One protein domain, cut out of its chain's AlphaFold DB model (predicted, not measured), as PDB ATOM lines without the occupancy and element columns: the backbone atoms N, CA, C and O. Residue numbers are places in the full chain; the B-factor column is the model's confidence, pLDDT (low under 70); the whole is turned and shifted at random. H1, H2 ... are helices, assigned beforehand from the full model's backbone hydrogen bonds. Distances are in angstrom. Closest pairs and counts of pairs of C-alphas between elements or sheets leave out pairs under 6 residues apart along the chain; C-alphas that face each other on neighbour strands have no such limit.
ATOM      1  N   HIS A 336     -33.827 -30.765   6.940       52.09
ATOM      2  CA  HIS A 336     -32.657 -31.474   6.376       52.09
ATOM      3  C   HIS A 336     -32.894 -32.227   5.044       52.09
ATOM      4  O   HIS A 336     -31.950 -32.716   4.430       52.09
ATOM      5  N   TRP A 337     -34.139 -32.360   4.584       53.38
ATOM      6  CA  TRP A 337     -34.556 -33.264   3.505       53.38
ATOM      7  C   TRP A 337     -34.658 -32.622   2.123       53.38
ATOM      8  O   TRP A 337     -34.372 -33.296   1.135       53.38
ATOM      9  N   VAL A 338     -34.998 -31.332   2.028       52.34
ATOM     10  CA  VAL A 338     -34.996 -30.612   0.735       52.34
ATOM     11  C   VAL A 338     -33.593 -30.642   0.114       52.34
ATOM     12  O   VAL A 338     -33.434 -30.792  -1.096       52.34
ATOM     13  N   LEU A 339     -32.565 -30.644   0.964       56.31
ATOM     14  CA  LEU A 339     -31.170 -30.793   0.560       56.31
ATOM     15  C   LEU A 339     -30.826 -32.154  -0.043       56.31
ATOM     16  O   LEU A 339     -30.029 -32.230  -0.979       56.31
ATOM     17  N   LEU A 340     -31.432 -33.227   0.471       59.88
ATOM     18  CA  LEU A 340     -31.223 -34.573  -0.060       59.88
ATOM     19  C   LEU A 340     -31.786 -34.697  -1.483       59.88
ATOM     20  O   LEU A 340     -31.131 -35.306  -2.332       59.88
ATOM     21  N   LEU A 341     -32.936 -34.057  -1.749       59.56
ATOM     22  CA  LEU A 341     -33.598 -34.003  -3.060       59.56
ATOM     23  C   LEU A 341     -32.783 -33.245  -4.115       59.56
ATOM     24  O   LEU A 341     -32.657 -33.712  -5.249       59.56
ATOM     25  N   TRP A 342     -32.231 -32.079  -3.767       65.75
ATOM     26  CA  TRP A 342     -31.528 -31.219  -4.731       65.75
ATOM     27  C   TRP A 342     -30.272 -31.870  -5.299       65.75
ATOM     28  O   TRP A 342     -30.026 -31.795  -6.500       65.75
ATOM     29  N   ALA A 343     -29.511 -32.573  -4.461       69.19
ATOM     30  CA  ALA A 343     -28.300 -33.255  -4.898       69.19
ATOM     31  C   ALA A 343     -28.590 -34.396  -5.900       69.19
ATOM     32  O   ALA A 343     -27.862 -34.590  -6.874       69.19
ATOM     33  N   ASP A 344     -29.705 -35.114  -5.742       73.25
ATOM     34  CA  ASP A 344     -30.118 -36.113  -6.735       73.25
ATOM     35  C   ASP A 344     -30.577 -35.475  -8.041       73.25
ATOM     36  O   ASP A 344     -30.240 -35.956  -9.126       73.25
ATOM     37  N   ALA A 345     -31.296 -34.363  -7.951       73.56
ATOM     38  CA  ALA A 345     -31.748 -33.642  -9.123       73.56
ATOM     39  C   ALA A 345     -30.565 -32.999  -9.893       73.56
ATOM     40  O   ALA A 345     -30.582 -33.001 -11.123       73.56
ATOM     41  N   ALA A 346     -29.491 -32.575  -9.211       78.50
ATOM     42  CA  ALA A 346     -28.293 -31.995  -9.829       78.50
ATOM     43  C   ALA A 346     -27.475 -33.064 -10.562       78.50
ATOM     44  O   ALA A 346     -27.079 -32.880 -11.714       78.50
ATOM     45  N   ARG A 347     -27.310 -34.239  -9.942       83.25
ATOM     46  CA  ARG A 347     -26.715 -35.409 -10.598       83.25
ATOM     47  C   ARG A 347     -27.549 -35.884 -11.785       83.25
ATOM     48  O   ARG A 347     -26.985 -36.202 -12.827       83.25
ATOM     49  N   ALA A 348     -28.878 -35.906 -11.665       81.31
ATOM     50  CA  ALA A 348     -29.756 -36.215 -12.790       81.31
ATOM     51  C   ALA A 348     -29.552 -35.228 -13.947       81.31
ATOM     52  O   ALA A 348     -29.544 -35.636 -15.106       81.31
ATOM     53  N   ASP A 349     -29.374 -33.947 -13.638       83.75
ATOM     54  CA  ASP A 349     -29.183 -32.909 -14.639       83.75
ATOM     55  C   ASP A 349     -27.815 -32.988 -15.325       83.75
ATOM     56  O   ASP A 349     -27.744 -32.916 -16.550       83.75
ATOM     57  N   TRP A 350     -26.751 -33.267 -14.568       89.44
ATOM     58  CA  TRP A 350     -25.437 -33.606 -15.119       89.44
ATOM     59  C   TRP A 350     -25.503 -34.826 -16.050       89.44
ATOM     60  O   TRP A 350     -25.012 -34.772 -17.177       89.44
ATOM     61  N   LEU A 351     -26.186 -35.903 -15.639       89.50
ATOM     62  CA  LEU A 351     -26.376 -37.096 -16.475       89.50
ATOM     63  C   LEU A 351     -27.139 -36.790 -17.772       89.50
ATOM     64  O   LEU A 351     -26.823 -37.367 -18.813       89.50
ATOM     65  N   ARG A 352     -28.128 -35.884 -17.744       89.06
ATOM     66  CA  ARG A 352     -28.813 -35.427 -18.967       89.06
ATOM     67  C   ARG A 352     -27.853 -34.700 -19.902       89.06
ATOM     68  O   ARG A 352     -27.874 -34.989 -21.093       89.06
ATOM     69  N   THR A 353     -27.003 -33.818 -19.378       91.44
ATOM     70  CA  THR A 353     -25.975 -33.126 -20.176       91.44
ATOM     71  C   THR A 353     -24.986 -34.119 -20.788       91.44
ATOM     72  O   THR A 353     -24.759 -34.081 -21.992       91.44
ATOM     73  N   MET A 354     -24.478 -35.089 -20.016       91.56
ATOM     74  CA  MET A 354     -23.564 -36.121 -20.533       91.56
ATOM     75  C   MET A 354     -24.183 -36.956 -21.668       91.56
ATOM     76  O   MET A 354     -23.492 -37.342 -22.610       91.56
ATOM     77  N   ARG A 355     -25.498 -37.214 -21.621       90.69
ATOM     78  CA  ARG A 355     -26.225 -37.957 -22.667       90.69
ATOM     79  C   ARG A 355     -26.441 -37.168 -23.959       90.69
ATOM     80  O   ARG A 355     -26.698 -37.790 -24.984       90.69
ATOM     81  N   GLN A 356     -26.336 -35.840 -23.925       90.50
ATOM     82  CA  GLN A 356     -26.444 -34.996 -25.121       90.50
ATOM     83  C   GLN A 356     -25.148 -34.907 -25.930       90.50
ATOM     84  O   GLN A 356     -25.183 -34.438 -27.065       90.50
ATOM     85  N   LEU A 357     -24.021 -35.373 -25.380       89.12
ATOM     86  CA  LEU A 357     -22.774 -35.491 -26.135       89.12
ATOM     87  C   LEU A 357     -22.979 -36.378 -27.374       89.12
ATOM     88  O   LEU A 357     -23.755 -37.335 -27.354       89.12
ATOM     89  N   SER A 358     -22.274 -36.074 -28.457       88.19
ATOM     90  CA  SER A 358     -22.261 -36.912 -29.658       88.19
ATOM     91  C   SER A 358     -21.513 -38.231 -29.424       88.19
ATOM     92  O   SER A 358     -20.678 -38.337 -28.522       88.19
ATOM     93  N   ASP A 359     -21.758 -39.241 -30.265       86.62
ATOM     94  CA  ASP A 359     -21.013 -40.511 -30.217       86.62
ATOM     95  C   ASP A 359     -19.503 -40.298 -30.390       86.62
ATOM     96  O   ASP A 359     -18.700 -40.953 -29.731       86.62
ATOM     97  N   ALA A 360     -19.115 -39.334 -31.231       86.00
ATOM     98  CA  ALA A 360     -17.718 -38.978 -31.452       86.00
ATOM     99  C   ALA A 360     -17.064 -38.377 -30.199       86.00
ATOM    100  O   ALA A 360     -15.902 -38.659 -29.931       86.00
ATOM    101  N   GLU A 361     -17.789 -37.566 -29.425       85.62
ATOM    102  CA  GLU A 361     -17.300 -37.017 -28.154       85.62
ATOM    103  C   GLU A 361     -17.241 -38.090 -27.067       85.62
ATOM    104  O   GLU A 361     -16.258 -38.161 -26.330       85.62
ATOM    105  N   ARG A 362     -18.249 -38.972 -26.995       86.31
ATOM    106  CA  ARG A 362     -18.244 -40.096 -26.048       86.31
ATOM    107  C   ARG A 362     -17.114 -41.084 -26.332       86.31
ATOM    108  O   ARG A 362     -16.443 -41.515 -25.400       86.31
ATOM    109  N   GLY A 363     -16.862 -41.393 -27.604       84.69
ATOM    110  CA  GLY A 363     -15.829 -42.335 -28.038       84.69
ATOM    111  C   GLY A 363     -14.388 -41.895 -27.750       84.69
ATOM    112  O   GLY A 363     -13.481 -42.715 -27.863       84.69
ATOM    113  N   ARG A 364     -14.157 -40.635 -27.349       83.44
ATOM    114  CA  ARG A 364     -12.824 -40.135 -26.951       83.44
ATOM    115  C   ARG A 364     -12.366 -40.642 -25.589       83.44
ATOM    116  O   ARG A 364     -11.174 -40.585 -25.305       83.44
ATOM    117  N   ILE A 365     -13.294 -41.096 -24.747       89.19
ATOM    118  CA  ILE A 365     -13.001 -41.573 -23.396       89.19
ATOM    119  C   ILE A 365     -13.450 -43.024 -23.286       89.19
ATOM    120  O   ILE A 365     -14.635 -43.345 -23.388       89.19
ATOM    121  N   SER A 366     -12.481 -43.911 -23.068       89.38
ATOM    122  CA  SER A 366     -12.733 -45.346 -22.960       89.38
ATOM    123  C   SER A 366     -13.674 -45.649 -21.790       89.38
ATOM    124  O   SER A 366     -13.432 -45.222 -20.663       89.38
ATOM    125  N   GLY A 367     -14.738 -46.415 -22.044       90.06
ATOM    126  CA  GLY A 367     -15.708 -46.823 -21.021       90.06
ATOM    127  C   GLY A 367     -16.738 -45.755 -20.633       90.06
ATOM    128  O   GLY A 367     -17.559 -46.002 -19.746       90.06
ATOM    129  N   LEU A 368     -16.715 -44.566 -21.254       92.06
ATOM    130  CA  LEU A 368     -17.654 -43.489 -20.930       92.06
ATOM    131  C   LEU A 368     -19.097 -43.842 -21.309       92.06
ATOM    132  O   LEU A 368     -20.018 -43.581 -20.535       92.06
ATOM    133  N   ASP A 369     -19.304 -44.434 -22.484       91.56
ATOM    134  CA  ASP A 369     -20.641 -44.793 -22.962       91.56
ATOM    135  C   ASP A 369     -21.273 -45.882 -22.078       91.56
ATOM    136  O   ASP A 369     -22.428 -45.767 -21.662       91.56
ATOM    137  N   GLU A 370     -20.489 -46.888 -21.681       92.00
ATOM    138  CA  GLU A 370     -20.879 -47.921 -20.720       92.00
ATOM    139  C   GLU A 370     -21.215 -47.321 -19.349       92.00
ATOM    140  O   GLU A 370     -22.252 -47.653 -18.770       92.00
ATOM    141  N   ALA A 371     -20.394 -46.393 -18.849       92.31
ATOM    142  CA  ALA A 371     -20.632 -45.731 -17.570       92.31
ATOM    143  C   ALA A 371     -21.901 -44.856 -17.585       92.31
ATOM    144  O   ALA A 371     -22.657 -44.852 -16.611       92.31
ATOM    145  N   ILE A 372     -22.183 -44.147 -18.686       91.44
ATOM    146  CA  ILE A 372     -23.421 -43.362 -18.862       91.44
ATOM    147  C   ILE A 372     -24.653 -44.276 -18.938       91.44
ATOM    148  O   ILE A 372     -25.713 -43.923 -18.406       91.44
ATOM    149  N   LYS A 373     -24.528 -45.436 -19.597       88.31
ATOM    150  CA  LYS A 373     -25.587 -46.452 -19.692       88.31
ATOM    151  C   LYS A 373     -25.886 -47.091 -18.338       88.31
ATOM    152  O   LYS A 373     -27.055 -47.294 -18.018       88.31
ATOM    153  N   GLU A 374     -24.859 -47.388 -17.540       88.50
ATOM    154  CA  GLU A 374     -25.037 -47.949 -16.198       88.50
ATOM    155  C   GLU A 374     -25.606 -46.924 -15.204       88.50
ATOM    156  O   GLU A 374     -26.398 -47.287 -14.327       88.50
ATOM    157  N   ALA A 375     -25.253 -45.644 -15.351       87.12
ATOM    158  CA  ALA A 375     -25.730 -44.580 -14.482       87.12
ATOM    159  C   ALA A 375     -27.258 -44.410 -14.564       87.12
ATOM    160  O   ALA A 375     -27.819 -43.869 -15.523       87.12
ATOM    161  N   LEU A 376     -27.950 -44.832 -13.503       74.62
ATOM    162  CA  LEU A 376     -29.389 -44.637 -13.363       74.62
ATOM    163  C   LEU A 376     -29.711 -43.177 -13.040       74.62
ATOM    164  O   LEU A 376     -29.068 -42.558 -12.189       74.62
ATOM    165  N   LEU A 377     -30.762 -42.654 -13.675       68.62
ATOM    166  CA  LEU A 377     -31.393 -41.436 -13.179       68.62
ATOM    167  C   LEU A 377     -32.008 -41.756 -11.810       68.62
ATOM    168  O   LEU A 377     -32.725 -42.758 -11.709       68.62
ATOM    169  N   PRO A 378     -31.756 -40.943 -10.771       65.25
ATOM    170  CA  PRO A 378     -32.451 -41.120  -9.509       65.25
ATOM    171  C   PRO A 378     -33.971 -41.023  -9.752       65.25
ATOM    172  O   PRO A 378     -34.408 -40.202 -10.571       65.25
ATOM    173  N   PRO A 379     -34.783 -41.883  -9.112       64.00
ATOM    174  CA  PRO A 379     -36.234 -41.822  -9.252       64.00
ATOM    175  C   PRO A 379     -36.749 -40.447  -8.812       64.00
ATOM    176  O   PRO A 379     -36.167 -39.822  -7.924       64.00
ATOM    177  N   LYS A 380     -37.857 -39.979  -9.407       60.34
ATOM    178  CA  LYS A 380     -38.581 -38.822  -8.866       60.34
ATOM    179  C   LYS A 380     -39.101 -39.215  -7.486       60.34
ATOM    180  O   LYS A 380     -40.052 -39.982  -7.390       60.34
ATOM    181  N   LEU A 381     -38.434 -38.738  -6.445       54.41
ATOM    182  CA  LEU A 381     -38.864 -38.890  -5.064       54.41
ATOM    183  C   LEU A 381     -39.478 -37.571  -4.619       54.41
ATOM    184  O   LEU A 381     -38.924 -36.509  -4.904       54.41
ATOM    185  N   ASP A 382     -40.617 -37.638  -3.939       55.88
ATOM    186  CA  ASP A 382     -41.094 -36.505  -3.157       55.88
ATOM    187  C   ASP A 382     -40.398 -36.480  -1.782       55.88
ATOM    188  O   ASP A 382     -39.700 -37.419  -1.375       55.88
ATOM    189  N   GLY A 383     -40.552 -35.365  -1.066       50.91
ATOM    190  CA  GLY A 383     -39.936 -35.187   0.249       50.91
ATOM    191  C   GLY A 383     -40.449 -36.169   1.306       50.91
ATOM    192  O   GLY A 383     -39.676 -36.559   2.182       50.91
ATOM    193  N   ALA A 384     -41.705 -36.616   1.216       54.56
ATOM    194  CA  ALA A 384     -42.303 -37.537   2.180       54.56
ATOM    195  C   ALA A 384     -41.703 -38.944   2.054       54.56
ATOM    196  O   ALA A 384     -41.327 -39.545   3.060       54.56
ATOM    197  N   MET A 385     -41.499 -39.421   0.824       60.81
ATOM    198  CA  MET A 385     -40.846 -40.699   0.543       60.81
ATOM    199  C   MET A 385     -39.392 -40.723   1.019       60.81
ATOM    200  O   MET A 385     -38.937 -41.729   1.562       60.81
ATOM    201  N   ILE A 386     -38.638 -39.632   0.840       55.28
ATOM    202  CA  ILE A 386     -37.268 -39.547   1.372       55.28
ATOM    203  C   ILE A 386     -37.285 -39.542   2.893       55.28
ATOM    204  O   ILE A 386     -36.464 -40.221   3.502       55.28
ATOM    205  N   MET A 387     -38.229 -38.839   3.518       54.19
ATOM    206  CA  MET A 387     -38.367 -38.836   4.972       54.19
ATOM    207  C   MET A 387     -38.698 -40.213   5.525       54.19
ATOM    208  O   MET A 387     -38.118 -40.612   6.530       54.19
ATOM    209  N   GLU A 388     -39.597 -40.944   4.879       63.19
ATOM    210  CA  GLU A 388     -39.909 -42.319   5.243       63.19
ATOM    211  C   GLU A 388     -38.667 -43.205   5.106       63.19
ATOM    212  O   GLU A 388     -38.291 -43.892   6.049       63.19
ATOM    213  N   ARG A 389     -37.942 -43.112   3.989       66.56
ATOM    214  CA  ARG A 389     -36.712 -43.882   3.745       66.56
ATOM    215  C   ARG A 389     -35.593 -43.580   4.735       66.56
ATOM    216  O   ARG A 389     -34.983 -44.499   5.274       66.56
ATOM    217  N   VAL A 390     -35.334 -42.303   4.991       61.47
ATOM    218  CA  VAL A 390     -34.310 -41.830   5.927       61.47
ATOM    219  C   VAL A 390     -34.686 -42.204   7.360       61.47
ATOM    220  O   VAL A 390     -33.846 -42.714   8.096       61.47
ATOM    221  N   ARG A 391     -35.952 -42.019   7.751       62.78
ATOM    222  CA  ARG A 391     -36.467 -42.426   9.065       62.78
ATOM    223  C   ARG A 391     -36.370 -43.933   9.249       62.78
ATOM    224  O   ARG A 391     -35.798 -44.360  10.242       62.78
ATOM    225  N   ASN A 392     -36.834 -44.719   8.280       64.62
ATOM    226  CA  ASN A 392     -36.767 -46.177   8.314       64.62
ATOM    227  C   ASN A 392     -35.311 -46.662   8.373       64.62
ATOM    228  O   ASN A 392     -34.997 -47.565   9.146       64.62
ATOM    229  N   ALA A 393     -34.399 -46.028   7.626       62.41
ATOM    230  CA  ALA A 393     -32.969 -46.319   7.697       62.41
ATOM    231  C   ALA A 393     -32.389 -46.002   9.086       62.41
ATOM    232  O   ALA A 393     -31.675 -46.823   9.660       62.41
ATOM    233  N   PHE A 394     -32.716 -44.842   9.662       65.69
ATOM    234  CA  PHE A 394     -32.255 -44.470  11.000       65.69
ATOM    235  C   PHE A 394     -32.860 -45.348  12.104       65.69
ATOM    236  O   PHE A 394     -32.149 -45.727  13.034       65.69
ATOM    237  N   GLU A 395     -34.139 -45.709  12.021       62.81
ATOM    238  CA  GLU A 395     -34.774 -46.626  12.972       62.81
ATOM    239  C   GLU A 395     -34.164 -48.028  12.897       62.81
ATOM    240  O   GLU A 395     -33.862 -48.607  13.942       62.81
ATOM    241  N   ALA A 396     -33.852 -48.522  11.695       60.12
ATOM    242  CA  ALA A 396     -33.129 -49.779  11.508       60.12
ATOM    243  C   ALA A 396     -31.727 -49.750  12.151       60.12
ATOM    244  O   ALA A 396     -31.329 -50.700  12.828       60.12
ATOM    245  N   THR A 397     -31.002 -48.624  12.060       57.94
ATOM    246  CA  THR A 397     -29.686 -48.502  12.722       57.94
ATOM    247  C   THR A 397     -29.753 -48.554  14.255       57.94
ATOM    248  O   THR A 397     -28.756 -48.905  14.885       57.94
ATOM    249  N   LYS A 398     -30.910 -48.268  14.875       58.44
ATOM    250  CA  LYS A 398     -31.114 -48.400  16.332       58.44
ATOM    251  C   LYS A 398     -31.416 -49.836  16.774       58.44
ATOM    252  O   LYS A 398     -31.164 -50.164  17.930       58.44
ATOM    253  N   SER A 399     -31.950 -50.678  15.887       55.16
ATOM    254  CA  SER A 399     -32.342 -52.068  16.173       55.16
ATOM    255  C   SER A 399     -31.286 -53.112  15.779       55.16
ATOM    256  O   SER A 399     -31.518 -54.307  15.953       55.16
ATOM    257  N   GLY A 400     -30.108 -52.683  15.310       52.62
ATOM    258  CA  GLY A 400     -28.969 -53.566  15.033       52.62
ATOM    259  C   GLY A 400     -28.969 -54.240  13.650       52.62
ATOM    260  O   GLY A 400     -28.297 -55.256  13.489       52.62
ATOM    261  N   PHE A 401     -29.676 -53.694  12.651       45.47
ATOM    262  CA  PHE A 401     -29.785 -54.232  11.276       45.47
ATOM    263  C   PHE A 401     -29.792 -53.081  10.232       45.47
ATOM    264  O   PHE A 401     -29.982 -51.928  10.595       45.47
ATOM    265  N   ASP A 402     -29.739 -53.278   8.910       58.91
ATOM    266  CA  ASP A 402     -28.570 -53.597   8.075       58.91
ATOM    267  C   ASP A 402     -27.959 -52.281   7.538       58.91
ATOM    268  O   ASP A 402     -28.564 -51.574   6.727       58.91
ATOM    269  N   ALA A 403     -26.741 -51.953   7.977       59.97
ATOM    270  CA  ALA A 403     -26.017 -50.757   7.552       59.97
ATOM    271  C   ALA A 403     -25.821 -50.690   6.024       59.97
ATOM    272  O   ALA A 403     -25.763 -49.584   5.485       59.97
ATOM    273  N   ARG A 404     -25.774 -51.834   5.312       62.72
ATOM    274  CA  ARG A 404     -25.455 -51.950   3.872       62.72
ATOM    275  C   ARG A 404     -26.419 -51.222   2.942       62.72
ATOM    276  O   ARG A 404     -26.054 -50.955   1.801       62.72
ATOM    277  N   HIS A 405     -27.615 -50.866   3.398       70.38
ATOM    278  CA  HIS A 405     -28.615 -50.200   2.559       70.38
ATOM    279  C   HIS A 405     -28.692 -48.680   2.749       70.38
ATOM    280  O   HIS A 405     -29.436 -48.028   2.021       70.38
ATOM    281  N   MET A 406     -27.913 -48.089   3.664       76.50
ATOM    282  CA  MET A 406     -27.992 -46.654   3.968       76.50
ATOM    283  C   MET A 406     -27.759 -45.765   2.738       76.50
ATOM    284  O   MET A 406     -28.523 -44.829   2.501       76.50
ATOM    285  N   LEU A 407     -26.750 -46.077   1.921       79.69
ATOM    286  CA  LEU A 407     -26.449 -45.319   0.708       79.69
ATOM    287  C   LEU A 407     -27.622 -45.285  -0.284       79.69
ATOM    288  O   LEU A 407     -27.907 -44.228  -0.839       79.69
ATOM    289  N   ASP A 408     -28.343 -46.392  -0.469       78.56
ATOM    290  CA  ASP A 408     -29.484 -46.441  -1.397       78.56
ATOM    291  C   ASP A 408     -30.698 -45.650  -0.881       78.56
ATOM    292  O   ASP A 408     -31.536 -45.222  -1.676       78.56
ATOM    293  N   GLN A 409     -30.797 -45.442   0.437       74.56
ATOM    294  CA  GLN A 409     -31.869 -44.659   1.061       74.56
ATOM    295  C   GLN A 409     -31.585 -43.154   1.013       74.56
ATOM    296  O   GLN A 409     -32.505 -42.365   0.809       74.56
ATOM    297  N   VAL A 410     -30.318 -42.757   1.190       74.19
ATOM    298  CA  VAL A 410     -29.903 -41.344   1.316       74.19
ATOM    299  C   VAL A 410     -29.368 -40.764  -0.003       74.19
ATOM    300  O   VAL A 410     -29.399 -39.549  -0.201       74.19
ATOM    301  N   SER A 411     -28.883 -41.609  -0.920       78.06
ATOM    302  CA  SER A 411     -28.471 -41.223  -2.276       78.06
ATOM    303  C   SER A 411     -28.789 -42.322  -3.313       78.06
ATOM    304  O   SER A 411     -27.894 -43.008  -3.825       78.06
ATOM    305  N   PRO A 412     -30.078 -42.509  -3.656       77.44
ATOM    306  CA  PRO A 412     -30.532 -43.514  -4.612       77.44
ATOM    307  C   PRO A 412     -29.761 -43.494  -5.937       77.44
ATOM    308  O   PRO A 412     -29.617 -42.463  -6.592       77.44
ATOM    309  N   GLY A 413     -29.268 -44.652  -6.373       81.50
ATOM    310  CA  GLY A 413     -28.543 -44.784  -7.639       81.50
ATOM    311  C   GLY A 413     -27.091 -44.298  -7.604       81.50
ATOM    312  O   GLY A 413     -26.434 -44.370  -8.638       81.50
ATOM    313  N   PHE A 414     -26.559 -43.827  -6.465       87.00
ATOM    314  CA  PHE A 414     -25.146 -43.429  -6.355       87.00
ATOM    315  C   PHE A 414     -24.211 -44.557  -6.798       87.00
ATOM    316  O   PHE A 414     -23.332 -44.335  -7.625       87.00
ATOM    317  N   ARG A 415     -24.463 -45.793  -6.340       88.38
ATOM    318  CA  ARG A 415     -23.696 -46.989  -6.740       88.38
ATOM    319  C   ARG A 415     -23.604 -47.159  -8.253       88.38
ATOM    320  O   ARG A 415     -22.556 -47.511  -8.773       88.38
ATOM    321  N   LYS A 416     -24.706 -46.883  -8.951       89.25
ATOM    322  CA  LYS A 416     -24.805 -46.987 -10.408       89.25
ATOM    323  C   LYS A 416     -24.131 -45.823 -11.128       89.25
ATOM    324  O   LYS A 416     -23.651 -45.994 -12.237       89.25
ATOM    325  N   SER A 417     -24.054 -44.655 -10.495       89.75
ATOM    326  CA  SER A 417     -23.287 -43.510 -11.000       89.75
ATOM    327  C   SER A 417     -21.791 -43.584 -10.663       89.75
ATOM    328  O   SER A 417     -21.011 -42.853 -11.267       89.75
ATOM    329  N   ALA A 418     -21.374 -44.441  -9.724       91.56
ATOM    330  CA  ALA A 418     -19.994 -44.506  -9.246       91.56
ATOM    331  C   ALA A 418     -18.954 -44.735 -10.361       91.56
ATOM    332  O   ALA A 418     -17.955 -44.015 -10.355       91.56
ATOM    333  N   PRO A 419     -19.163 -45.621 -11.362       93.00
ATOM    334  CA  PRO A 419     -18.228 -45.748 -12.484       93.00
ATOM    335  C   PRO A 419     -17.998 -44.421 -13.219       93.00
ATOM    336  O   PRO A 419     -16.855 -44.049 -13.475       93.00
ATOM    337  N   LEU A 420     -19.067 -43.659 -13.476       92.56
ATOM    338  CA  LEU A 420     -18.985 -42.361 -14.146       92.56
ATOM    339  C   LEU A 420     -18.300 -41.296 -13.272       92.56
ATOM    340  O   LEU A 420     -17.487 -40.521 -13.769       92.56
ATOM    341  N   ILE A 421     -18.577 -41.279 -11.964       91.94
ATOM    342  CA  ILE A 421     -17.922 -40.373 -11.003       91.94
ATOM    343  C   ILE A 421     -16.409 -40.633 -10.957       91.94
ATOM    344  O   ILE A 421     -15.615 -39.695 -10.916       91.94
ATOM    345  N   ARG A 422     -15.997 -41.904 -11.001       90.19
ATOM    346  CA  ARG A 422     -14.581 -42.302 -10.989       90.19
ATOM    347  C   ARG A 422     -13.856 -41.934 -12.277       90.19
ATOM    348  O   ARG A 422     -12.706 -41.499 -12.207       90.19
ATOM    349  N   LEU A 423     -14.521 -42.051 -13.431       90.19
ATOM    350  CA  LEU A 423     -14.008 -41.488 -14.686       90.19
ATOM    351  C   LEU A 423     -13.796 -39.977 -14.545       90.19
ATOM    352  O   LEU A 423     -12.774 -39.474 -14.982       90.19
ATOM    353  N   GLY A 424     -14.691 -39.275 -13.844       87.44
ATOM    354  CA  GLY A 424     -14.536 -37.857 -13.506       87.44
ATOM    355  C   GLY A 424     -13.219 -37.494 -12.819       87.44
ATOM    356  O   GLY A 424     -12.634 -36.455 -13.112       87.44
ATOM    357  N   TYR A 425     -12.719 -38.361 -11.939       85.19
ATOM    358  CA  TYR A 425     -11.424 -38.159 -11.293       85.19
ATOM    359  C   TYR A 425     -10.239 -38.466 -12.218       85.19
ATOM    360  O   TYR A 425      -9.283 -37.700 -12.222       85.19
ATOM    361  N   ARG A 426     -10.295 -39.581 -12.968       80.81
ATOM    362  CA  ARG A 426      -9.162 -40.106 -13.761       80.81
ATOM    363  C   ARG A 426      -9.090 -39.532 -15.173       80.81
ATOM    364  O   ARG A 426      -8.066 -39.016 -15.579       80.81
ATOM    365  N   GLU A 427     -10.189 -39.638 -15.908       83.25
ATOM    366  CA  GLU A 427     -10.335 -39.180 -17.297       83.25
ATOM    367  C   GLU A 427     -10.776 -37.714 -17.375       83.25
ATOM    368  O   GLU A 427     -10.770 -37.105 -18.445       83.25
ATOM    369  N   GLY A 428     -11.164 -37.135 -16.235       75.12
ATOM    370  CA  GLY A 428     -11.239 -35.690 -16.063       75.12
ATOM    371  C   GLY A 428      -9.868 -35.009 -16.067       75.12
ATOM    372  O   GLY A 428      -9.858 -33.788 -15.984       75.12
ATOM    373  N   GLU A 429      -8.763 -35.763 -16.163       75.88
ATOM    374  CA  GLU A 429      -7.412 -35.306 -16.523       75.88
ATOM    375  C   GLU A 429      -7.104 -35.679 -17.992       75.88
ATOM    376  O   GLU A 429      -7.507 -36.742 -18.475       75.88
ATOM    377  N   GLY A 430      -6.387 -34.826 -18.736       77.12
ATOM    378  CA  GLY A 430      -5.975 -35.119 -20.112       77.12
ATOM    379  C   GLY A 430      -5.773 -33.898 -21.014       77.12
ATOM    380  O   GLY A 430      -5.642 -32.766 -20.550       77.12
ATOM    381  N   ARG A 431      -5.730 -34.155 -22.331       85.12
ATOM    382  CA  ARG A 431      -5.461 -33.143 -23.367       85.12
ATOM    383  C   ARG A 431      -6.475 -32.001 -23.314       85.12
ATOM    384  O   ARG A 431      -7.687 -32.242 -23.314       85.12
ATOM    385  N   LEU A 432      -5.986 -30.762 -23.370       88.12
ATOM    386  CA  LEU A 432      -6.835 -29.584 -23.546       88.12
ATOM    387  C   LEU A 432      -7.221 -29.423 -25.013       88.12
ATOM    388  O   LEU A 432      -6.537 -28.773 -25.803       88.12
ATOM    389  N   GLU A 433      -8.346 -30.014 -25.375       90.00
ATOM    390  CA  GLU A 433      -8.857 -29.953 -26.742       90.00
ATOM    391  C   GLU A 433      -9.404 -28.549 -27.074       90.00
ATOM    392  O   GLU A 433      -9.997 -27.896 -26.196       90.00
ATOM    393  N   PRO A 434      -9.267 -28.088 -28.333       94.25
ATOM    394  CA  PRO A 434      -9.968 -26.910 -28.834       94.25
ATOM    395  C   PRO A 434     -11.480 -27.032 -28.645       94.25
ATOM    396  O   PRO A 434     -12.098 -28.001 -29.090       94.25
ATOM    397  N   VAL A 435     -12.095 -26.041 -27.999       92.88
ATOM    398  CA  VAL A 435     -13.525 -26.080 -27.680       92.88
ATOM    399  C   VAL A 435     -14.147 -24.685 -27.661       92.88
ATOM    400  O   VAL A 435     -13.522 -23.734 -27.203       92.88
ATOM    401  N   ALA A 436     -15.390 -24.569 -28.143       94.00
ATOM    402  CA  ALA A 436     -16.163 -23.325 -28.089       94.00
ATOM    403  C   ALA A 436     -16.928 -23.144 -26.772       94.00
ATOM    404  O   ALA A 436     -16.940 -22.046 -26.222       94.00
ATOM    405  N   VAL A 437     -17.582 -24.209 -26.293       94.56
ATOM    406  CA  VAL A 437     -18.557 -24.146 -25.187       94.56
ATOM    407  C   VAL A 437     -18.075 -24.924 -23.971       94.56
ATOM    408  O   VAL A 437     -17.826 -24.315 -22.941       94.56
ATOM    409  N   VAL A 438     -17.935 -26.250 -24.075       93.06
ATOM    410  CA  VAL A 438     -17.485 -27.149 -23.000       93.06
ATOM    411  C   VAL A 438     -16.972 -28.462 -23.583       93.06
ATOM    412  O   VAL A 438     -17.475 -28.911 -24.611       93.06
ATOM    413  N   SER A 439     -15.955 -29.064 -22.964       90.81
ATOM    414  CA  SER A 439     -15.420 -30.370 -23.369       90.81
ATOM    415  C   SER A 439     -15.948 -31.511 -22.494       90.81
ATOM    416  O   SER A 439     -16.380 -31.297 -21.360       90.81
ATOM    417  N   THR A 440     -15.870 -32.752 -22.984       91.81
ATOM    418  CA  THR A 440     -16.258 -33.945 -22.212       91.81
ATOM    419  C   THR A 440     -15.503 -34.042 -20.885       91.81
ATOM    420  O   THR A 440     -16.098 -34.399 -19.868       91.81
ATOM    421  N   ARG A 441     -14.213 -33.676 -20.863       90.06
ATOM    422  CA  ARG A 441     -13.405 -33.704 -19.638       90.06
ATOM    423  C   ARG A 441     -13.784 -32.601 -18.646       90.06
ATOM    424  O   ARG A 441     -13.787 -32.868 -17.449       90.06
ATOM    425  N   ASP A 442     -14.185 -31.416 -19.119       90.94
ATOM    426  CA  ASP A 442     -14.723 -30.355 -18.246       90.94
ATOM    427  C   ASP A 442     -15.981 -30.856 -17.501       90.94
ATOM    428  O   ASP A 442     -16.110 -30.672 -16.290       90.94
ATOM    429  N   LEU A 443     -16.889 -31.549 -18.207       92.38
ATOM    430  CA  LEU A 443     -18.115 -32.112 -17.623       92.38
ATOM    431  C   LEU A 443     -17.847 -33.282 -16.669       92.38
ATOM    432  O   LEU A 443     -18.550 -33.438 -15.669       92.38
ATOM    433  N   LEU A 444     -16.853 -34.116 -16.973       91.88
ATOM    434  CA  LEU A 444     -16.413 -35.208 -16.106       91.88
ATOM    435  C   LEU A 444     -15.789 -34.677 -14.809       91.88
ATOM    436  O   LEU A 444     -16.154 -35.144 -13.727       91.88
ATOM    437  N   CYS A 445     -14.923 -33.666 -14.912       89.19
ATOM    438  CA  CYS A 445     -14.331 -32.993 -13.761       89.19
ATOM    439  C   CYS A 445     -15.418 -32.376 -12.870       89.19
ATOM    440  O   CYS A 445     -15.496 -32.699 -11.685       89.19
ATOM    441  N   PHE A 446     -16.332 -31.598 -13.462       90.38
ATOM    442  CA  PHE A 446     -17.493 -31.045 -12.758       90.38
ATOM    443  C   PHE A 446     -18.306 -32.122 -12.036       90.38
ATOM    444  O   PHE A 446     -18.665 -31.946 -10.876       90.38
ATOM    445  N   GLY A 447     -18.584 -33.246 -12.701       90.19
ATOM    446  CA  GLY A 447     -19.354 -34.345 -12.125       90.19
ATOM    447  C   GLY A 447     -18.731 -34.923 -10.857       90.19
ATOM    448  O   GLY A 447     -19.445 -35.156  -9.880       90.19
ATOM    449  N   TRP A 448     -17.409 -35.116 -10.848       90.31
ATOM    450  CA  TRP A 448     -16.680 -35.570  -9.661       90.31
ATOM    451  C   TRP A 448     -16.719 -34.532  -8.533       90.31
ATOM    452  O   TRP A 448     -17.036 -34.885  -7.397       90.31
ATOM    453  N   GLU A 449     -16.466 -33.258  -8.846       88.81
ATOM    454  CA  GLU A 449     -16.455 -32.160  -7.869       88.81
ATOM    455  C   GLU A 449     -17.826 -31.965  -7.228       88.81
ATOM    456  O   GLU A 449     -17.956 -32.016  -6.007       88.81
ATOM    457  N   MET A 450     -18.861 -31.830  -8.055       87.94
ATOM    458  CA  MET A 450     -20.246 -31.676  -7.624       87.94
ATOM    459  C   MET A 450     -20.692 -32.871  -6.767       87.94
ATOM    460  O   MET A 450     -21.228 -32.677  -5.676       87.94
ATOM    461  N   CYS A 451     -20.403 -34.112  -7.184       87.69
ATOM    462  CA  CYS A 451     -20.745 -35.291  -6.382       87.69
ATOM    463  C   CYS A 451     -19.973 -35.333  -5.055       87.69
ATOM    464  O   CYS A 451     -20.533 -35.746  -4.035       87.69
ATOM    465  N   GLY A 452     -18.710 -34.906  -5.044       87.94
ATOM    466  CA  GLY A 452     -17.884 -34.819  -3.844       87.94
ATOM    467  C   GLY A 452     -18.418 -33.811  -2.833       87.94
ATOM    468  O   GLY A 452     -18.657 -34.169  -1.675       87.94
ATOM    469  N   VAL A 453     -18.688 -32.579  -3.270       82.94
ATOM    470  CA  VAL A 453     -19.238 -31.530  -2.400       82.94
ATOM    471  C   VAL A 453     -20.612 -31.939  -1.859       82.94
ATOM    472  O   VAL A 453     -20.846 -31.868  -0.650       82.94
ATOM    473  N   GLN A 454     -21.488 -32.496  -2.697       80.50
ATOM    474  CA  GLN A 454     -22.788 -33.006  -2.248       80.50
ATOM    475  C   GLN A 454     -22.663 -34.140  -1.229       80.50
ATOM    476  O   GLN A 454     -23.411 -34.185  -0.249       80.50
ATOM    477  N   SER A 455     -21.713 -35.053  -1.432       83.12
ATOM    478  CA  SER A 455     -21.467 -36.154  -0.499       83.12
ATOM    479  C   SER A 455     -20.983 -35.640   0.859       83.12
ATOM    480  O   SER A 455     -21.491 -36.081   1.893       83.12
ATOM    481  N   ARG A 456     -20.095 -34.634   0.873       81.88
ATOM    482  CA  ARG A 456     -19.662 -33.939   2.097       81.88
ATOM    483  C   ARG A 456     -20.829 -33.315   2.847       81.88
ATOM    484  O   ARG A 456     -20.915 -33.478   4.064       81.88
ATOM    485  N   MET A 457     -21.714 -32.605   2.149       75.56
ATOM    486  CA  MET A 457     -22.852 -31.930   2.778       75.56
ATOM    487  C   MET A 457     -23.807 -32.938   3.422       75.56
ATOM    488  O   MET A 457     -24.100 -32.829   4.613       75.56
ATOM    489  N   ARG A 458     -24.193 -33.992   2.687       76.81
ATOM    490  CA  ARG A 458     -25.024 -35.089   3.220       76.81
ATOM    491  C   ARG A 458     -24.401 -35.721   4.457       76.81
ATOM    492  O   ARG A 458     -25.069 -35.929   5.468       76.81
ATOM    493  N   TRP A 459     -23.106 -35.994   4.383       79.62
ATOM    494  CA  TRP A 459     -22.362 -36.570   5.487       79.62
ATOM    495  C   TRP A 459     -22.334 -35.652   6.718       79.62
ATOM    496  O   TRP A 459     -22.598 -36.117   7.825       79.62
ATOM    497  N   ARG A 460     -22.103 -34.341   6.560       75.38
ATOM    498  CA  ARG A 460     -22.092 -33.379   7.680       75.38
ATOM    499  C   ARG A 460     -23.437 -33.266   8.393       75.38
ATOM    500  O   ARG A 460     -23.452 -33.129   9.619       75.38
ATOM    501  N   MET A 461     -24.535 -33.381   7.655       70.31
ATOM    502  CA  MET A 461     -25.890 -33.194   8.178       70.31
ATOM    503  C   MET A 461     -26.425 -34.361   9.006       70.31
ATOM    504  O   MET A 461     -27.342 -34.167   9.800       70.31
ATOM    505  N   ILE A 462     -25.875 -35.569   8.865       72.12
ATOM    506  CA  ILE A 462     -26.357 -36.712   9.648       72.12
ATOM    507  C   ILE A 462     -26.092 -36.456  11.145       72.12
ATOM    508  O   ILE A 462     -24.939 -36.301  11.553       72.12
ATOM    509  N   PRO A 463     -27.115 -36.429  12.014       63.50
ATOM    510  CA  PRO A 463     -26.922 -36.049  13.414       63.50
ATOM    511  C   PRO A 463     -26.246 -37.153  14.248       63.50
ATOM    512  O   PRO A 463     -25.674 -36.866  15.296       63.50
ATOM    513  N   PHE A 464     -26.268 -38.408  13.782       68.94
ATOM    514  CA  PHE A 464     -25.747 -39.568  14.509       68.94
ATOM    515  C   PHE A 464     -24.340 -39.973  14.029       68.94
ATOM    516  O   PHE A 464     -24.186 -40.341  12.861       68.94
ATOM    517  N   PRO A 465     -23.317 -39.989  14.907       73.06
ATOM    518  CA  PRO A 465     -21.940 -40.320  14.523       73.06
ATOM    519  C   PRO A 465     -21.765 -41.682  13.832       73.06
ATOM    520  O   PRO A 465     -21.023 -41.775  12.862       73.06
ATOM    521  N   GLN A 466     -22.469 -42.732  14.271       73.06
ATOM    522  CA  GLN A 466     -22.343 -44.066  13.659       73.06
ATOM    523  C   GLN A 466     -22.868 -44.084  12.217       73.06
ATOM    524  O   GLN A 466     -22.224 -44.624  11.322       73.06
ATOM    525  N   ALA A 467     -24.009 -43.435  11.976       73.56
ATOM    526  CA  ALA A 467     -24.607 -43.335  10.649       73.56
ATOM    527  C   ALA A 467     -23.747 -42.472   9.702       73.56
ATOM    528  O   ALA A 467     -23.622 -42.788   8.520       73.56
ATOM    529  N   LYS A 468     -23.085 -41.426  10.224       79.06
ATOM    530  CA  LYS A 468     -22.074 -40.649   9.484       79.06
ATOM    531  C   LYS A 468     -20.947 -41.535   8.961       79.06
ATOM    532  O   LYS A 468     -20.613 -41.456   7.782       79.06
ATOM    533  N   THR A 469     -20.368 -42.364   9.829       82.44
ATOM    534  CA  THR A 469     -19.279 -43.279   9.463       82.44
ATOM    535  C   THR A 469     -19.729 -44.284   8.407       82.44
ATOM    536  O   THR A 469     -19.082 -44.396   7.373       82.44
ATOM    537  N   VAL A 470     -20.889 -44.923   8.598       82.25
ATOM    538  CA  VAL A 470     -21.435 -45.901   7.639       82.25
ATOM    539  C   VAL A 470     -21.647 -45.296   6.251       82.25
ATOM    540  O   VAL A 470     -21.221 -45.892   5.263       82.25
ATOM    541  N   LEU A 471     -22.282 -44.118   6.153       83.69
ATOM    542  CA  LEU A 471     -22.516 -43.482   4.854       83.69
ATOM    543  C   LEU A 471     -21.195 -43.168   4.142       83.69
ATOM    544  O   LEU A 471     -21.052 -43.463   2.957       83.69
ATOM    545  N   ARG A 472     -20.240 -42.577   4.872       88.06
ATOM    546  CA  ARG A 472     -18.906 -42.256   4.352       88.06
ATOM    547  C   ARG A 472     -18.223 -43.510   3.815       88.06
ATOM    548  O   ARG A 472     -17.771 -43.505   2.676       88.06
ATOM    549  N   ASP A 473     -18.173 -44.575   4.610       87.44
ATOM    550  CA  ASP A 473     -17.448 -45.795   4.254       87.44
ATOM    551  C   ASP A 473     -18.051 -46.456   3.007       87.44
ATOM    552  O   ASP A 473     -17.315 -46.856   2.112       87.44
ATOM    553  N   GLN A 474     -19.382 -46.465   2.871       87.88
ATOM    554  CA  GLN A 474     -20.053 -46.954   1.660       87.88
ATOM    555  C   GLN A 474     -19.782 -46.092   0.429       87.88
ATOM    556  O   GLN A 474     -19.610 -46.614  -0.672       87.88
ATOM    557  N   MET A 475     -19.760 -44.768   0.582       90.25
ATOM    558  CA  MET A 475     -19.414 -43.874  -0.522       90.25
ATOM    559  C   MET A 475     -17.974 -44.116  -0.988       90.25
ATOM    560  O   MET A 475     -17.740 -44.219  -2.192       90.25
ATOM    561  N   LEU A 476     -17.032 -44.279  -0.053       90.25
ATOM    562  CA  LEU A 476     -15.623 -44.547  -0.354       90.25
ATOM    563  C   LEU A 476     -15.366 -45.968  -0.874       90.25
ATOM    564  O   LEU A 476     -14.446 -46.155  -1.662       90.25
ATOM    565  N   GLU A 477     -16.191 -46.951  -0.509       90.75
ATOM    566  CA  GLU A 477     -16.152 -48.298  -1.095       90.75
ATOM    567  C   GLU A 477     -16.431 -48.258  -2.607       90.75
ATOM    568  O   GLU A 477     -15.769 -48.940  -3.391       90.75
ATOM    569  N   HIS A 478     -17.389 -47.431  -3.039       90.88
ATOM    570  CA  HIS A 478     -17.776 -47.327  -4.448       90.88
ATOM    571  C   HIS A 478     -16.980 -46.285  -5.241       90.88
ATOM    572  O   HIS A 478     -16.789 -46.469  -6.442       90.88
ATOM    573  N   ALA A 479     -16.540 -45.199  -4.602       91.12
ATOM    574  CA  ALA A 479     -15.795 -44.099  -5.211       91.12
ATOM    575  C   ALA A 479     -14.734 -43.554  -4.225       91.12
ATOM    576  O   ALA A 479     -14.925 -42.478  -3.646       91.12
ATOM    577  N   PRO A 480     -13.617 -44.278  -4.012       89.94
ATOM    578  CA  PRO A 480     -12.572 -43.887  -3.055       89.94
ATOM    579  C   PRO A 480     -11.958 -42.516  -3.363       89.94
ATOM    580  O   PRO A 480     -11.508 -41.813  -2.461       89.94
ATOM    581  N   GLU A 481     -11.998 -42.102  -4.629       87.50
ATOM    582  CA  GLU A 481     -11.531 -40.808  -5.114       87.50
ATOM    583  C   GLU A 481     -12.292 -39.612  -4.497       87.50
ATOM    584  O   GLU A 481     -11.811 -38.486  -4.568       87.50
ATOM    585  N   LEU A 482     -13.455 -39.818  -3.858       90.12
ATOM    586  CA  LEU A 482     -14.180 -38.770  -3.120       90.12
ATOM    587  C   LEU A 482     -13.638 -38.521  -1.701       90.12
ATOM    588  O   LEU A 482     -14.120 -37.627  -1.005       90.12
ATOM    589  N   GLY A 483     -12.628 -39.279  -1.268       88.69
ATOM    590  CA  GLY A 483     -11.964 -39.153   0.032       88.69
ATOM    591  C   GLY A 483     -11.726 -37.715   0.526       88.69
ATOM    592  O   GLY A 483     -12.149 -37.401   1.642       88.69
ATOM    593  N   PRO A 484     -11.135 -36.818  -0.288       87.19
ATOM    594  CA  PRO A 484     -10.799 -35.452   0.126       87.19
ATOM    595  C   PRO A 484     -11.996 -34.603   0.582       87.19
ATOM    596  O   PRO A 484     -11.817 -33.623   1.308       87.19
ATOM    597  N   PHE A 485     -13.220 -34.962   0.179       88.25
ATOM    598  CA  PHE A 485     -14.440 -34.242   0.543       88.25
ATOM    599  C   PHE A 485     -14.972 -34.621   1.935       88.25
ATOM    600  O   PHE A 485     -15.695 -33.836   2.540       88.25
ATOM    601  N   PHE A 486     -14.594 -35.774   2.494       86.19
ATOM    602  CA  PHE A 486     -15.008 -36.202   3.844       86.19
ATOM    603  C   PHE A 486     -14.047 -35.752   4.947       86.19
ATOM    604  O   PHE A 486     -14.123 -36.201   6.093       86.19
ATOM    605  N   GLN A 487     -13.135 -34.859   4.588       79.56
ATOM    606  CA  GLN A 487     -12.155 -34.290   5.480       79.56
ATOM    607  C   GLN A 487     -12.809 -33.419   6.567       79.56
ATOM    608  O   GLN A 487     -13.757 -32.666   6.314       79.56
TER     609      GLN A 487
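Overview. This is residues 336 to 487 of the 1242 residues of a protein of Opitutaceae bacterium TSB47 (UniProt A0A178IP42). Look first for two long helices, H7 and H1, side by side along an elongated body, with a second layer of shorter helices, H3, H6, H5 and H8, over one side. H4 sits at one end, in a hairpin with H5; H2 and loop residues 427 to 439 lie toward the other. The printed part has 152 residues, nine named helices, H1 to H9 in order, and no named strand: all helix, compact, radius of gyration of the C-alphas 16.2 A, spans 55 by 30 by 23 A.

Arrangement. Begin at the hub, H7, residues 440 to 461. H1, residues 338 to 356, touches it at a shallow tilt of 11 degrees, opposite ways; the closest C-alphas, Ala 343 and Gln 454, are 6.1 A apart. H6, residues 414 to 426, touches H7 with residues 420 to 425 alone, at a steep tilt of 54 degrees; closest C-alphas Gly 424 and Leu 444, 4.2 A. H8, residues 465 to 478, forms a hairpin with H7; closest C-alphas Trp 459 and Lys 468, 5.7 A. H9, residues 480 to 486, touches H7; closest C-alphas Arg 456 and Phe 485, 5.5 A. H3, residues 368 to 374, touches H6; closest C-alphas Ala 371 and Leu 420, 5.1 A. H4, residues 383 to 399, and H5, residues 403 to 410, form a hairpin; closest C-alphas Arg 389 and Gln 409, 5.6 A. H2, residues 359 to 362, is close to H3 but not clearly touching; closest C-alphas Arg 362 and Asp 369, 6.1 A. Every O i to N i+4 pair is within hydrogen-bond range in H3, H4, H7 and H8, against 13 of 15 in H1, 2 of 4 in H5, 7 of 9 in H6 and 0 of 3 in H9, where 3 of 4 O i to N i+3 pairs are; H2 is too short for one.

Along the chain. Find C-alpha 440 at (-16.258, -33.945, -22.212); from there H7 runs 31.9 A. H1 runs 27.6 A from C-alpha 338 at (-34.996, -30.612, 0.735), and H4 24.4 A.

Size, cuts and confidence. The printed part has no cut, and the link from H6 to H7 is long. Confidence is under 70 at residues 336 to 343, 377 to 404 and 463 to 464.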